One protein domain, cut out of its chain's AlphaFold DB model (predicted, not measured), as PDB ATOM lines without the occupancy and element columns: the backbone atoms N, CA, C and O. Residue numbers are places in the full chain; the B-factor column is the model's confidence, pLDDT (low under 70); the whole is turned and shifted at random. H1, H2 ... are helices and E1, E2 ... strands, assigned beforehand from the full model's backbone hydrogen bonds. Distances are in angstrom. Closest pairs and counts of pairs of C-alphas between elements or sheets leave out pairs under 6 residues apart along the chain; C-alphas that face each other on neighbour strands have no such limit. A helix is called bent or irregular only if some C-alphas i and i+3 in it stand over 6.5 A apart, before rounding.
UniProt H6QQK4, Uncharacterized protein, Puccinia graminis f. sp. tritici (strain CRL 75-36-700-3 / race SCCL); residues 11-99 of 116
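What this domain is: This is residues 11 to 99 of the 116 residues of an uncharacterized protein of Puccinia graminis f. sp. tritici (strain CRL 75-36-700-3 / race SCCL) (UniProt H6QQK4). A small wall of three parallel strands, E1, E2 and E3, has H2 loosely packed near one end of its strands and H3 nearer the other. H1 lies at one end of the long axis, and at the other end H5 sticks out with its residues 92 to 98, followed by Leu 99. The printed part has 89 residues, with elements in the order H1 E1 H2 E2 H3 H4 E3 H5; the class is mixed, helices and strands, and the sheet order is E1 E2 E3. The whole is compact, with a radius of gyration of the C-alphas of 14.0 A, and spans 44 by 29 by 23 A, only just elongated.

Where its parts are: H1, residues 11 to 17, begins with C-alpha 11 at (200.127, 268.513, 153.814). E1, residues 22 to 26, is 13.4 A long. H2, residues 41 to 50, is 14.4 A long. E2, residues 54 to 59, is 16.5 A long and begins with C-alpha 54 at (211.880, 267.992, 169.597). H3, residues 64 to 72, is 12.9 A long and only just irregular: C-alphas 66 and 69 are 6.6 A apart. H4 is residues 80 to 83 and E3 residues 84 to 86. H5, residues 87 to 98, is 14.8 A long and ends with C-alpha 98 at (219.008, 282.128, 187.730).

How they stand to each other: H1 and H2 only just touch, with 3 pairs of C-alphas within 8 A, the closest Ile 17 and Val 48 at 6.7 A; they are about perpendicular at 76 degrees. E1 and E2 are parallel at 23 degrees, with N 25 and O 56 within hydrogen-bond range at 2.8 A. E2, the inner strand, and E3 are parallel at 27 degrees, with N 85 and O 57 at 2.8 A. E1, H2, E2 and E2, H3 H4, E3 are strand-helix-strand units, two parallel neighbour strands with helices between, each with a right-handed crossover. H2 only grazes the sheet with residues 45 to 49; its closest C-alphas to E2 are Arg 49 and Leu 55, 7.0 A. H3 only grazes it with residues 64 to 71. H4 stands at the sheet's level, at a height of 2.6 A over a local plane fitted to only 6 C-alphas. H3 and H4 are close but not clearly touching, Leu 71 and Phe 80 being the closest C-alphas at 7.7 A. Every O i to N i+4 pair is within hydrogen-bond range in H1, H2 and H5; in H3 2 of 5 are, beside 5 of 6 O i to N i+3 pairs, and H4 is too short for an i+4 pair.

The domain as a whole: The two C-alphas farthest apart are those of Lys 11 and Leu 99, 44.6 A. The printed part has no cut. The link from E1 to H2, 14 residues, is long. The mean pLDDT of the printed part is 81.4; residues 62 to 81 are under 70.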
ATOM      1  N   LYS A  11     199.169 267.538 154.360       87.38
ATOM      2  CA  LYS A  11     200.127 268.513 153.814       87.38
ATOM      3  C   LYS A  11     200.100 269.852 154.561       87.38
ATOM      4  O   LYS A  11     201.153 270.442 154.774       87.38
ATOM      5  N   ASP A  12     198.920 270.331 154.961       89.31
ATOM      6  CA  ASP A  12     198.799 271.552 155.770       89.31
ATOM      7  C   ASP A  12     199.403 271.370 157.164       89.31
ATOM      8  O   ASP A  12     200.075 272.273 157.656       89.31
ATOM      9  N   LEU A  13     199.155 270.216 157.794       86.69
ATOM     10  CA  LEU A  13     199.693 269.884 159.115       86.69
ATOM     11  C   LEU A  13     201.214 269.726 159.068       86.69
ATOM     12  O   LEU A  13     201.906 270.355 159.864       86.69
ATOM     13  N   GLN A  14     201.734 268.966 158.101       86.88
ATOM     14  CA  GLN A  14     203.171 268.777 157.915       86.88
ATOM     15  C   GLN A  14     203.863 270.111 157.629       86.88
ATOM     16  O   GLN A  14     204.763 270.507 158.358       86.88
ATOM     17  N   GLY A  15     203.352 270.883 156.664       90.56
ATOM     18  CA  GLY A  15     203.908 272.196 156.342       90.56
ATOM     19  C   GLY A  15     203.796 273.213 157.482       90.56
ATOM     20  O   GLY A  15     204.516 274.208 157.480       90.56
ATOM     21  N   PHE A  16     202.907 273.001 158.458       89.88
ATOM     22  CA  PHE A  16     202.889 273.783 159.690       89.88
ATOM     23  C   PHE A  16     203.973 273.322 160.670       89.88
ATOM     24  O   PHE A  16     204.702 274.170 161.177       89.88
ATOM     25  N   ILE A  17     204.097 272.012 160.906       89.56
ATOM     26  CA  ILE A  17     205.105 271.421 161.802       89.56
ATOM     27  C   ILE A  17     206.524 271.737 161.320       89.56
ATOM     28  O   ILE A  17     207.364 272.132 162.125       89.56
ATOM     29  N   ASP A  18     206.774 271.662 160.013       91.50
ATOM     30  CA  ASP A  18     208.092 271.891 159.407       91.50
ATOM     31  C   ASP A  18     208.654 273.294 159.680       91.50
ATOM     32  O   ASP A  18     209.862 273.506 159.597       91.50
ATOM     33  N   ARG A  19     207.793 274.255 160.041       92.56
ATOM     34  CA  ARG A  19     208.186 275.631 160.381       92.56
ATOM     35  C   ARG A  19     208.879 275.748 161.735       92.56
ATOM     36  O   ARG A  19     209.364 276.832 162.056       92.56
ATOM     37  N   PHE A  20     208.872 274.690 162.539       93.00
ATOM     38  CA  PHE A  20     209.373 274.704 163.904       93.00
ATOM     39  C   PHE A  20     210.333 273.541 164.136       93.00
ATOM     40  O   PHE A  20     210.127 272.430 163.655       93.00
ATOM     41  N   ASP A  21     211.379 273.787 164.917       91.44
ATOM     42  CA  ASP A  21     212.340 272.749 165.309       91.44
ATOM     43  C   ASP A  21     211.946 272.059 166.617       91.44
ATOM     44  O   ASP A  21     212.242 270.886 166.844       91.44
ATOM     45  N   ASN A  22     211.256 272.800 167.483       91.06
ATOM     46  CA  ASN A  22     210.859 272.366 168.813       91.06
ATOM     47  C   ASN A  22     209.383 272.695 169.036       91.06
ATOM     48  O   ASN A  22     208.921 273.774 168.667       91.06
ATOM     49  N   SER A  23     208.661 271.787 169.685       89.75
ATOM     50  CA  SER A  23     207.274 271.968 170.100       89.75
ATOM     51  C   SER A  23     207.155 271.771 171.603       89.75
ATOM     52  O   SER A  23     207.562 270.740 172.138       89.75
ATOM     53  N   LEU A  24     206.608 272.781 172.276       92.12
ATOM     54  CA  LEU A  24     206.294 272.752 173.697       92.12
ATOM     55  C   LEU A  24     204.774 272.714 173.824       92.12
ATOM     56  O   LEU A  24     204.098 273.645 173.386       92.12
ATOM     57  N   PHE A  25     204.249 271.645 174.406       90.50
ATOM     58  CA  PHE A  25     202.824 271.478 174.645       90.50
ATOM     59  C   PHE A  25     202.524 271.669 176.122       90.50
ATOM     60  O   PHE A  25     203.152 271.029 176.964       90.50
ATOM     61  N   ASP A  26     201.542 272.516 176.419       90.00
ATOM     62  CA  ASP A  26     200.850 272.434 177.702       90.00
ATOM     63  C   ASP A  26     200.130 271.080 177.815       90.00
ATOM     64  O   ASP A  26     199.883 270.416 176.806       90.00
ATOM     65  N   CYS A  27     199.821 270.657 179.034       86.56
ATOM     66  CA  CYS A  27     199.264 269.345 179.335       86.56
ATOM     67  C   CYS A  27     197.750 269.397 179.590       86.56
ATOM     68  O   CYS A  27     196.964 268.884 178.786       86.56
ATOM     69  N   ASP A  28     197.334 270.004 180.702       85.81
ATOM     70  CA  ASP A  28     195.933 270.045 181.126       85.81
ATOM     71  C   ASP A  28     195.127 270.986 180.219       85.81
ATOM     72  O   ASP A  28     195.464 272.150 180.041       85.81
ATOM     73  N   GLY A  29     194.049 270.485 179.619       87.50
ATOM     74  CA  GLY A  29     193.236 271.225 178.650       87.50
ATOM     75  C   GLY A  29     193.801 271.256 177.225       87.50
ATOM     76  O   GLY A  29     193.135 271.781 176.333       87.50
ATOM     77  N   VAL A  30     194.978 270.661 176.984       90.69
ATOM     78  CA  VAL A  30     195.625 270.597 175.658       90.69
ATOM     79  C   VAL A  30     195.881 269.160 175.204       90.69
ATOM     80  O   VAL A  30     195.499 268.794 174.093       90.69
ATOM     81  N   ILE A  31     196.478 268.323 176.055       87.88
ATOM     82  CA  ILE A  31     196.678 266.890 175.785       87.88
ATOM     83  C   ILE A  31     195.498 266.078 176.323       87.88
ATOM     84  O   ILE A  31     195.002 265.176 175.643       87.88
ATOM     85  N   TRP A  32     195.022 266.407 177.523       84.75
ATOM     86  CA  TRP A  32     193.900 265.735 178.181       84.75
ATOM     87  C   TRP A  32     192.991 266.719 178.913       84.75
ATOM     88  O   TRP A  32     193.388 267.832 179.246       84.75
ATOM     89  N   HIS A  33     191.769 266.283 179.199       85.19
ATOM     90  CA  HIS A  33     190.855 266.927 180.130       85.19
ATOM     91  C   HIS A  33     190.463 265.913 181.208       85.19
ATOM     92  O   HIS A  33     189.818 264.906 180.917       85.19
ATOM     93  N   GLY A  34     190.894 266.148 182.450       81.25
ATOM     94  CA  GLY A  34     190.773 265.151 183.514       81.25
ATOM     95  C   GLY A  34     191.533 263.873 183.151       81.25
ATOM     96  O   GLY A  34     192.750 263.900 182.972       81.25
ATOM     97  N   GLU A  35     190.814 262.761 183.015       76.31
ATOM     98  CA  GLU A  35     191.398 261.461 182.659       76.31
ATOM     99  C   GLU A  35     191.343 261.139 181.156       76.31
ATOM    100  O   GLU A  35     191.933 260.145 180.718       76.31
ATOM    101  N   GLU A  36     190.674 261.973 180.356       80.62
ATOM    102  CA  GLU A  36     190.417 261.709 178.940       80.62
ATOM    103  C   GLU A  36     191.373 262.465 178.017       80.62
ATOM    104  O   GLU A  36     191.616 263.659 178.181       80.62
ATOM    105  N   LEU A  37     191.884 261.785 176.988       83.69
ATOM    106  CA  LEU A  37     192.686 262.421 175.945       83.69
ATOM    107  C   LEU A  37     191.819 263.277 175.023       83.69
ATOM    108  O   LEU A  37     190.772 262.838 174.544       83.69
ATOM    109  N   ILE A  38     192.313 264.466 174.684       88.12
ATOM    110  CA  ILE A  38     191.638 265.331 173.721       88.12
ATOM    111  C   ILE A  38     191.736 264.711 172.319       88.12
ATOM    112  O   ILE A  38     192.777 264.207 171.883       88.12
ATOM    113  N   LYS A  39     190.619 264.733 171.587       88.81
ATOM    114  CA  LYS A  39     190.510 264.129 170.255       88.81
ATOM    115  C   LYS A  39     191.548 264.721 169.294       88.81
ATOM    116  O   LYS A  39     191.640 265.932 169.132       88.81
ATOM    117  N   GLY A  40     192.282 263.847 168.604       85.94
ATOM    118  CA  GLY A  40     193.281 264.230 167.597       85.94
ATOM    119  C   GLY A  40     194.682 264.516 168.146       85.94
ATOM    120  O   GLY A  40     195.624 264.567 167.360       85.94
ATOM    121  N   VAL A  41     194.859 264.610 169.471       88.00
ATOM    122  CA  VAL A  41     196.170 264.837 170.107       88.00
ATOM    123  C   VAL A  41     197.187 263.779 169.697       88.00
ATOM    124  O   VAL A  41     198.292 264.118 169.286       88.00
ATOM    125  N   ARG A  42     196.801 262.499 169.739       84.81
ATOM    126  CA  ARG A  42     197.673 261.385 169.340       84.81
ATOM    127  C   ARG A  42     198.255 261.592 167.942       84.81
ATOM    128  O   ARG A  42     199.466 261.515 167.778       84.81
ATOM    129  N   THR A  43     197.405 261.929 166.973       84.19
ATOM    130  CA  THR A  43     197.814 262.164 165.585       84.19
ATOM    131  C   THR A  43     198.812 263.313 165.483       84.19
ATOM    132  O   THR A  43     199.813 263.191 164.788       84.19
ATOM    133  N   VAL A  44     198.588 264.422 166.194       86.81
ATOM    134  CA  VAL A  44     199.515 265.565 166.171       86.81
ATOM    135  C   VAL A  44     200.865 265.196 166.788       86.81
ATOM    136  O   VAL A  44     201.901 265.494 166.201       86.81
ATOM    137  N   LEU A  45     200.871 264.515 167.938       87.50
ATOM    138  CA  LEU A  45     202.111 264.100 168.597       87.50
ATOM    139  C   LEU A  45     202.899 263.087 167.747       87.50
ATOM    140  O   LEU A  45     204.122 263.184 167.680       87.50
ATOM    141  N   GLU A  46     202.218 262.159 167.064       85.88
ATOM    142  CA  GLU A  46     202.839 261.243 166.093       85.88
ATOM    143  C   GLU A  46     203.519 262.020 164.966       85.88
ATOM    144  O   GLU A  46     204.696 261.785 164.703       85.88
ATOM    145  N   LEU A  47     202.821 262.985 164.358       86.62
ATOM    146  CA  LEU A  47     203.370 263.807 163.276       86.62
ATOM    147  C   LEU A  47     204.622 264.577 163.711       86.62
ATOM    148  O   LEU A  47     205.612 264.600 162.982       86.62
ATOM    149  N   VAL A  48     204.614 265.172 164.906       88.44
ATOM    150  CA  VAL A  48     205.785 265.886 165.439       88.44
ATOM    151  C   VAL A  48     206.959 264.925 165.653       88.44
ATOM    152  O   VAL A  48     208.080 265.246 165.263       88.44
ATOM    153  N   ARG A  49     206.714 263.727 166.209       84.75
ATOM    154  CA  ARG A  49     207.769 262.729 166.461       84.75
ATOM    155  C   ARG A  49     208.395 262.181 165.183       84.75
ATOM    156  O   ARG A  49     209.616 262.087 165.114       84.75
ATOM    157  N   ILE A  50     207.592 261.822 164.179       87.44
ATOM    158  CA  ILE A  50     208.126 261.287 162.912       87.44
ATOM    159  C   ILE A  50     208.859 262.350 162.087       87.44
ATOM    160  O   ILE A  50     209.646 262.005 161.214       87.44
ATOM    161  N   SER A  51     208.616 263.632 162.373       86.62
ATOM    162  CA  SER A  51     209.276 264.765 161.715       86.62
ATOM    163  C   SER A  51     210.647 265.106 162.322       86.62
ATOM    164  O   SER A  51     211.196 266.161 162.005       86.62
ATOM    165  N   ASP A  52     211.173 264.259 163.218       84.12
ATOM    166  CA  ASP A  52     212.436 264.456 163.951       84.12
ATOM    167  C   ASP A  52     212.509 265.815 164.677       84.12
ATOM    168  O   ASP A  52     213.556 266.449 164.812       84.12
ATOM    169  N   LYS A  53     211.346 266.307 165.124       87.62
ATOM    170  CA  LYS A  53     211.227 267.555 165.880       87.62
ATOM    171  C   LYS A  53     211.248 267.258 167.367       87.62
ATOM    172  O   LYS A  53     210.681 266.268 167.836       87.62
ATOM    173  N   LYS A  54     211.851 268.157 168.144       87.69
ATOM    174  CA  LYS A  54     211.880 267.992 169.597       87.69
ATOM    175  C   LYS A  54     210.491 268.229 170.173       87.69
ATOM    176  O   LYS A  54     209.890 269.278 169.945       87.69
ATOM    177  N   LEU A  55     210.021 267.281 170.969       87.81
ATOM    178  CA  LEU A  55     208.722 267.332 171.623       87.81
ATOM    179  C   LEU A  55     208.926 267.461 173.131       87.81
ATOM    180  O   LEU A  55     209.648 266.672 173.733       87.81
ATOM    181  N   ILE A  56     208.318 268.480 173.732       88.50
ATOM    182  CA  ILE A  56     208.416 268.767 175.161       88.50
ATOM    183  C   ILE A  56     207.012 268.993 175.719       88.50
ATOM    184  O   ILE A  56     206.234 269.765 175.165       88.50
ATOM    185  N   PHE A  57     206.709 268.357 176.843       87.44
ATOM    186  CA  PHE A  57     205.512 268.593 177.638       87.44
ATOM    187  C   PHE A  57     205.851 269.527 178.796       87.44
ATOM    188  O   PHE A  57     206.753 269.254 179.590       87.44
ATOM    189  N   VAL A  58     205.122 270.629 178.903       87.88
ATOM    190  CA  VAL A  58     205.273 271.630 179.955       87.88
ATOM    191  C   VAL A  58     203.995 271.642 180.772       87.88
ATOM    192  O   VAL A  58     202.901 271.614 180.226       87.88
ATOM    193  N   THR A  59     204.113 271.653 182.093       84.94
ATOM    194  CA  THR A  59     202.940 271.619 182.969       84.94
ATOM    195  C   THR A  59     203.206 272.358 184.265       84.94
ATOM    196  O   THR A  59     204.301 272.303 184.830       84.94
ATOM    197  N   ASN A  60     202.178 273.047 184.753       82.69
ATOM    198  CA  ASN A  60     202.222 273.687 186.061       82.69
ATOM    199  C   ASN A  60     202.029 272.685 187.215       82.69
ATOM    200  O   ASN A  60     202.220 273.032 188.380       82.69
ATOM    201  N   ASN A  61     201.686 271.429 186.920       73.00
ATOM    202  CA  ASN A  61     201.602 270.407 187.946       73.00
ATOM    203  C   ASN A  61     203.014 270.073 188.468       73.00
ATOM    204  O   ASN A  61     203.920 269.714 187.708       73.00
ATOM    205  N   ALA A  62     203.208 270.232 189.778       60.50
ATOM    206  CA  ALA A  62     204.498 270.054 190.440       60.50
ATOM    207  C   ALA A  62     204.900 268.574 190.566       60.50
ATOM    208  O   ALA A  62     206.084 268.270 190.720       60.50
ATOM    209  N   THR A  63     203.940 267.652 190.454       63.94
ATOM    210  CA  THR A  63     204.160 266.221 190.667       63.94
ATOM    211  C   THR A  63     204.345 265.475 189.344       63.94
ATOM    212  O   THR A  63     203.383 265.097 188.674       63.94
ATOM    213  N   LYS A  64     205.602 265.161 188.997       62.12
ATOM    214  CA  LYS A  64     205.957 264.409 187.774       62.12
ATOM    215  C   LYS A  64     205.289 263.025 187.698       62.12
ATOM    216  O   LYS A  64     204.947 262.577 186.608       62.12
ATOM    217  N   LEU A  65     205.071 262.361 188.839       60.78
ATOM    218  CA  LEU A  65     204.450 261.027 188.897       60.78
ATOM    219  C   LEU A  65     202.954 261.028 188.560       60.78
ATOM    220  O   LEU A  65     202.481 260.042 188.007       60.78
ATOM    221  N   ASN A  66     202.232 262.123 188.810       63.28
ATOM    222  CA  ASN A  66     200.789 262.211 188.543       63.28
ATOM    223  C   ASN A  66     200.502 262.311 187.036       63.28
ATOM    224  O   ASN A  66     199.403 262.011 186.581       63.28
ATOM    225  N   ILE A  67     201.513 262.687 186.248       65.56
ATOM    226  CA  ILE A  67     201.406 262.886 184.802       65.56
ATOM    227  C   ILE A  67     201.750 261.603 184.028       65.56
ATOM    228  O   ILE A  67     201.217 261.371 182.943       65.56
ATOM    229  N   LEU A  68     202.612 260.738 184.582       68.06
ATOM    230  CA  LEU A  68     203.054 259.514 183.907       68.06
ATOM    231  C   LEU A  68     201.891 258.582 183.523       68.06
ATOM    232  O   LEU A  68     201.870 258.165 182.369       68.06
ATOM    233  N   PRO A  69     200.895 258.288 184.388       68.19
ATOM    234  CA  PRO A  69     199.750 257.460 184.009       68.19
ATOM    235  C   PRO A  69     198.946 258.044 182.842       68.19
ATOM    236  O   PRO A  69     198.546 257.304 181.942       68.19
ATOM    237  N   SER A  70     198.754 259.368 182.816       69.69
ATOM    238  CA  SER A  70     198.078 260.060 181.711       69.69
ATOM    239  C   SER A  70     198.850 259.957 180.403       69.69
ATOM    240  O   SER A  70     198.250 259.733 179.354       69.69
ATOM    241  N   LEU A  71     200.177 260.035 180.459       68.94
ATOM    242  CA  LEU A  71     201.030 259.870 179.286       68.94
ATOM    243  C   LEU A  71     201.106 258.418 178.808       68.94
ATOM    244  O   LEU A  71     201.137 258.183 177.603       68.94
ATOM    245  N   SER A  72     201.048 257.437 179.712       68.31
ATOM    246  CA  SER A  72     200.970 256.013 179.354       68.31
ATOM    247  C   SER A  72     199.759 255.709 178.462       68.31
ATOM    248  O   SER A  72     199.843 254.860 177.573       68.31
ATOM    249  N   ARG A  73     198.647 256.443 178.633       67.81
ATOM    250  CA  ARG A  73     197.448 256.332 177.777       67.81
ATOM    251  C   ARG A  73     197.692 256.763 176.334       67.81
ATOM    252  O   ARG A  73     196.963 256.343 175.436       67.81
ATOM    253  N   LEU A  74     198.723 257.564 176.082       68.69
ATOM    254  CA  LEU A  74     199.109 257.926 174.726       68.69
ATOM    255  C   LEU A  74     199.779 256.753 173.983       68.69
ATOM    256  O   LEU A  74     200.059 256.892 172.802       68.69
ATOM    257  N   SER A  75     200.006 255.587 174.606       56.72
ATOM    258  CA  SER A  75     200.597 254.379 173.984       56.72
ATOM    259  C   SER A  75     201.935 254.604 173.264       56.72
ATOM    260  O   SER A  75     202.373 253.745 172.506       56.72
ATOM    261  N   PHE A  76     202.594 255.740 173.493       58.47
ATOM    262  CA  PHE A  76     203.992 255.918 173.128       58.47
ATOM    263  C   PHE A  76     204.828 255.343 174.274       58.47
ATOM    264  O   PHE A  76     204.516 255.551 175.441       58.47
ATOM    265  N   ALA A  77     205.892 254.619 173.972       50.44
ATOM    266  CA  ALA A  77     206.895 254.190 174.945       50.44
ATOM    267  C   ALA A  77     208.280 254.635 174.438       50.44
ATOM    268  O   ALA A  77     208.424 254.797 173.229       50.44
ATOM    269  N   PRO A  78     209.330 254.763 175.273       50.62
ATOM    270  CA  PRO A  78     209.405 255.136 176.680       50.62
ATOM    271  C   PRO A  78     210.262 256.418 176.842       50.62
ATOM    272  O   PRO A  78     211.200 256.436 177.626       50.62
ATOM    273  N   THR A  79     210.006 257.492 176.090       54.12
ATOM    274  CA  THR A  79     210.878 258.696 176.087       54.12
ATOM    275  C   THR A  79     210.368 259.857 176.943       54.12
ATOM    276  O   THR A  79     210.916 260.952 176.920       54.12
ATOM    277  N   PHE A  80     209.335 259.635 177.756       60.16
ATOM    278  CA  PHE A  80     208.640 260.731 178.430       60.16
ATOM    279  C   PHE A  80     209.421 261.412 179.561       60.16
ATOM    280  O   PHE A  80     209.145 262.568 179.866       60.16
ATOM    281  N   ARG A  81     210.376 260.750 180.232       60.72
ATOM    282  CA  ARG A  81     210.989 261.360 181.432       60.72
ATOM    283  C   ARG A  81     211.768 262.632 181.117       60.72
ATOM    284  O   ARG A  81     211.658 263.574 181.900       60.72
ATOM    285  N   ASP A  82     212.497 262.673 180.010       71.19
ATOM    286  CA  ASP A  82     213.336 263.826 179.654       71.19
ATOM    287  C   ASP A  82     212.572 264.886 178.850       71.19
ATOM    288  O   ASP A  82     213.060 265.996 178.647       71.19
ATOM    289  N   GLU A  83     211.350 264.560 178.434       80.19
ATOM    290  CA  GLU A  83     210.458 265.441 177.685       80.19
ATOM    291  C   GLU A  83     209.462 266.181 178.595       80.19
ATOM    292  O   GLU A  83     208.820 267.114 178.130       80.19
ATOM    293  N   ILE A  84     209.322 265.817 179.880       81.19
ATOM    294  CA  ILE A  84     208.385 266.471 180.816       81.19
ATOM    295  C   ILE A  84     209.097 267.490 181.705       81.19
ATOM    296  O   ILE A  84     209.963 267.143 182.516       81.19
ATOM    297  N   PHE A  85     208.619 268.729 181.640       82.88
ATOM    298  CA  PHE A  85     209.088 269.860 182.427       82.88
ATOM    299  C   PHE A  85     207.940 270.383 183.293       82.88
ATOM    300  O   PHE A  85     207.078 271.132 182.840       82.88
ATOM    301  N   GLY A  86     207.938 269.953 184.556       84.06
ATOM    302  CA  GLY A  86     207.002 270.432 185.573       84.06
ATOM    303  C   GLY A  86     207.485 271.703 186.276       84.06
ATOM    304  O   GLY A  86     208.684 272.008 186.292       84.06
ATOM    305  N   SER A  87     206.564 272.406 186.932       84.50
ATOM    306  CA  SER A  87     206.838 273.623 187.714       84.50
ATOM    307  C   SER A  87     207.869 273.411 188.831       84.50
ATOM    308  O   SER A  87     208.722 274.274 189.044       84.50
ATOM    309  N   ALA A  88     207.875 272.246 189.488       83.31
ATOM    310  CA  ALA A  88     208.885 271.890 190.491       83.31
ATOM    311  C   ALA A  88     210.304 271.857 189.898       83.31
ATOM    312  O   ALA A  88     211.229 272.471 190.434       83.31
ATOM    313  N   TYR A  89     210.466 271.209 188.741       84.31
ATOM    314  CA  TYR A  89     211.749 271.147 188.039       84.31
ATOM    315  C   TYR A  89     212.198 272.533 187.557       84.31
ATOM    316  O   TYR A  89     213.356 272.913 187.746       84.31
ATOM    317  N   ALA A  90     211.276 273.327 187.001       86.44
ATOM    318  CA  ALA A  90     211.550 274.709 186.610       86.44
ATOM    319  C   ALA A  90     211.981 275.572 187.809       86.44
ATOM    320  O   ALA A  90     212.931 276.348 187.701       86.44
ATOM    321  N   THR A  91     211.348 275.388 188.970       88.81
ATOM    322  CA  THR A  91     211.692 276.089 190.217       88.81
ATOM    323  C   THR A  91     213.090 275.712 190.702       88.81
ATOM    324  O   THR A  91     213.892 276.597 191.002       88.81
ATOM    325  N   ALA A  92     213.433 274.421 190.708       88.44
ATOM    326  CA  ALA A  92     214.768 273.951 191.077       88.44
ATOM    327  C   ALA A  92     215.858 274.513 190.143       88.44
ATOM    328  O   ALA A  92     216.905 274.982 190.602       88.44
ATOM    329  N   LEU A  93     215.602 274.535 188.829       88.81
ATOM    330  CA  LEU A  93     216.505 275.153 187.857       88.81
ATOM    331  C   LEU A  93     216.619 276.668 188.045       88.81
ATOM    332  O   LEU A  93     217.723 277.201 187.936       88.81
ATOM    333  N   CYS A  94     215.514 277.355 188.341       90.88
ATOM    334  CA  CYS A  94     215.501 278.787 188.625       90.88
ATOM    335  C   CYS A  94     216.370 279.109 189.847       90.88
ATOM    336  O   CYS A  94     217.286 279.928 189.745       90.88
ATOM    337  N   LEU A  95     216.166 278.396 190.961       92.88
ATOM    338  CA  LEU A  95     216.976 278.533 192.173       92.88
ATOM    339  C   LEU A  95     218.467 278.353 191.869       92.88
ATOM    340  O   LEU A  95     219.276 279.210 192.219       92.88
ATOM    341  N   LYS A  96     218.832 277.278 191.165       92.38
ATOM    342  CA  LYS A  96     220.234 276.945 190.895       92.38
ATOM    343  C   LYS A  96     220.904 277.875 189.882       92.38
ATOM    344  O   LYS A  96     222.034 278.299 190.091       92.38
ATOM    345  N   ARG A  97     220.251 278.152 188.751       93.06
ATOM    346  CA  ARG A  97     220.895 278.797 187.590       93.06
ATOM    347  C   ARG A  97     220.631 280.292 187.503       93.06
ATOM    348  O   ARG A  97     221.525 281.030 187.103       93.06
ATOM    349  N   ILE A  98     219.421 280.726 187.854       93.44
ATOM    350  CA  ILE A  98     219.008 282.128 187.730       93.44
ATOM    351  C   ILE A  98     219.350 282.866 189.020       93.44
ATOM    352  O   ILE A  98     220.101 283.837 188.999       93.44
ATOM    353  N   LEU A  99     218.858 282.357 190.149       94.12
ATOM    354  CA  LEU A  99     219.065 282.969 191.461       94.12
ATOM    355  C   LEU A  99     220.422 282.615 192.082       94.12
ATOM    356  O   LEU A  99     220.808 283.233 193.070       94.12
TER     357      LEU A  99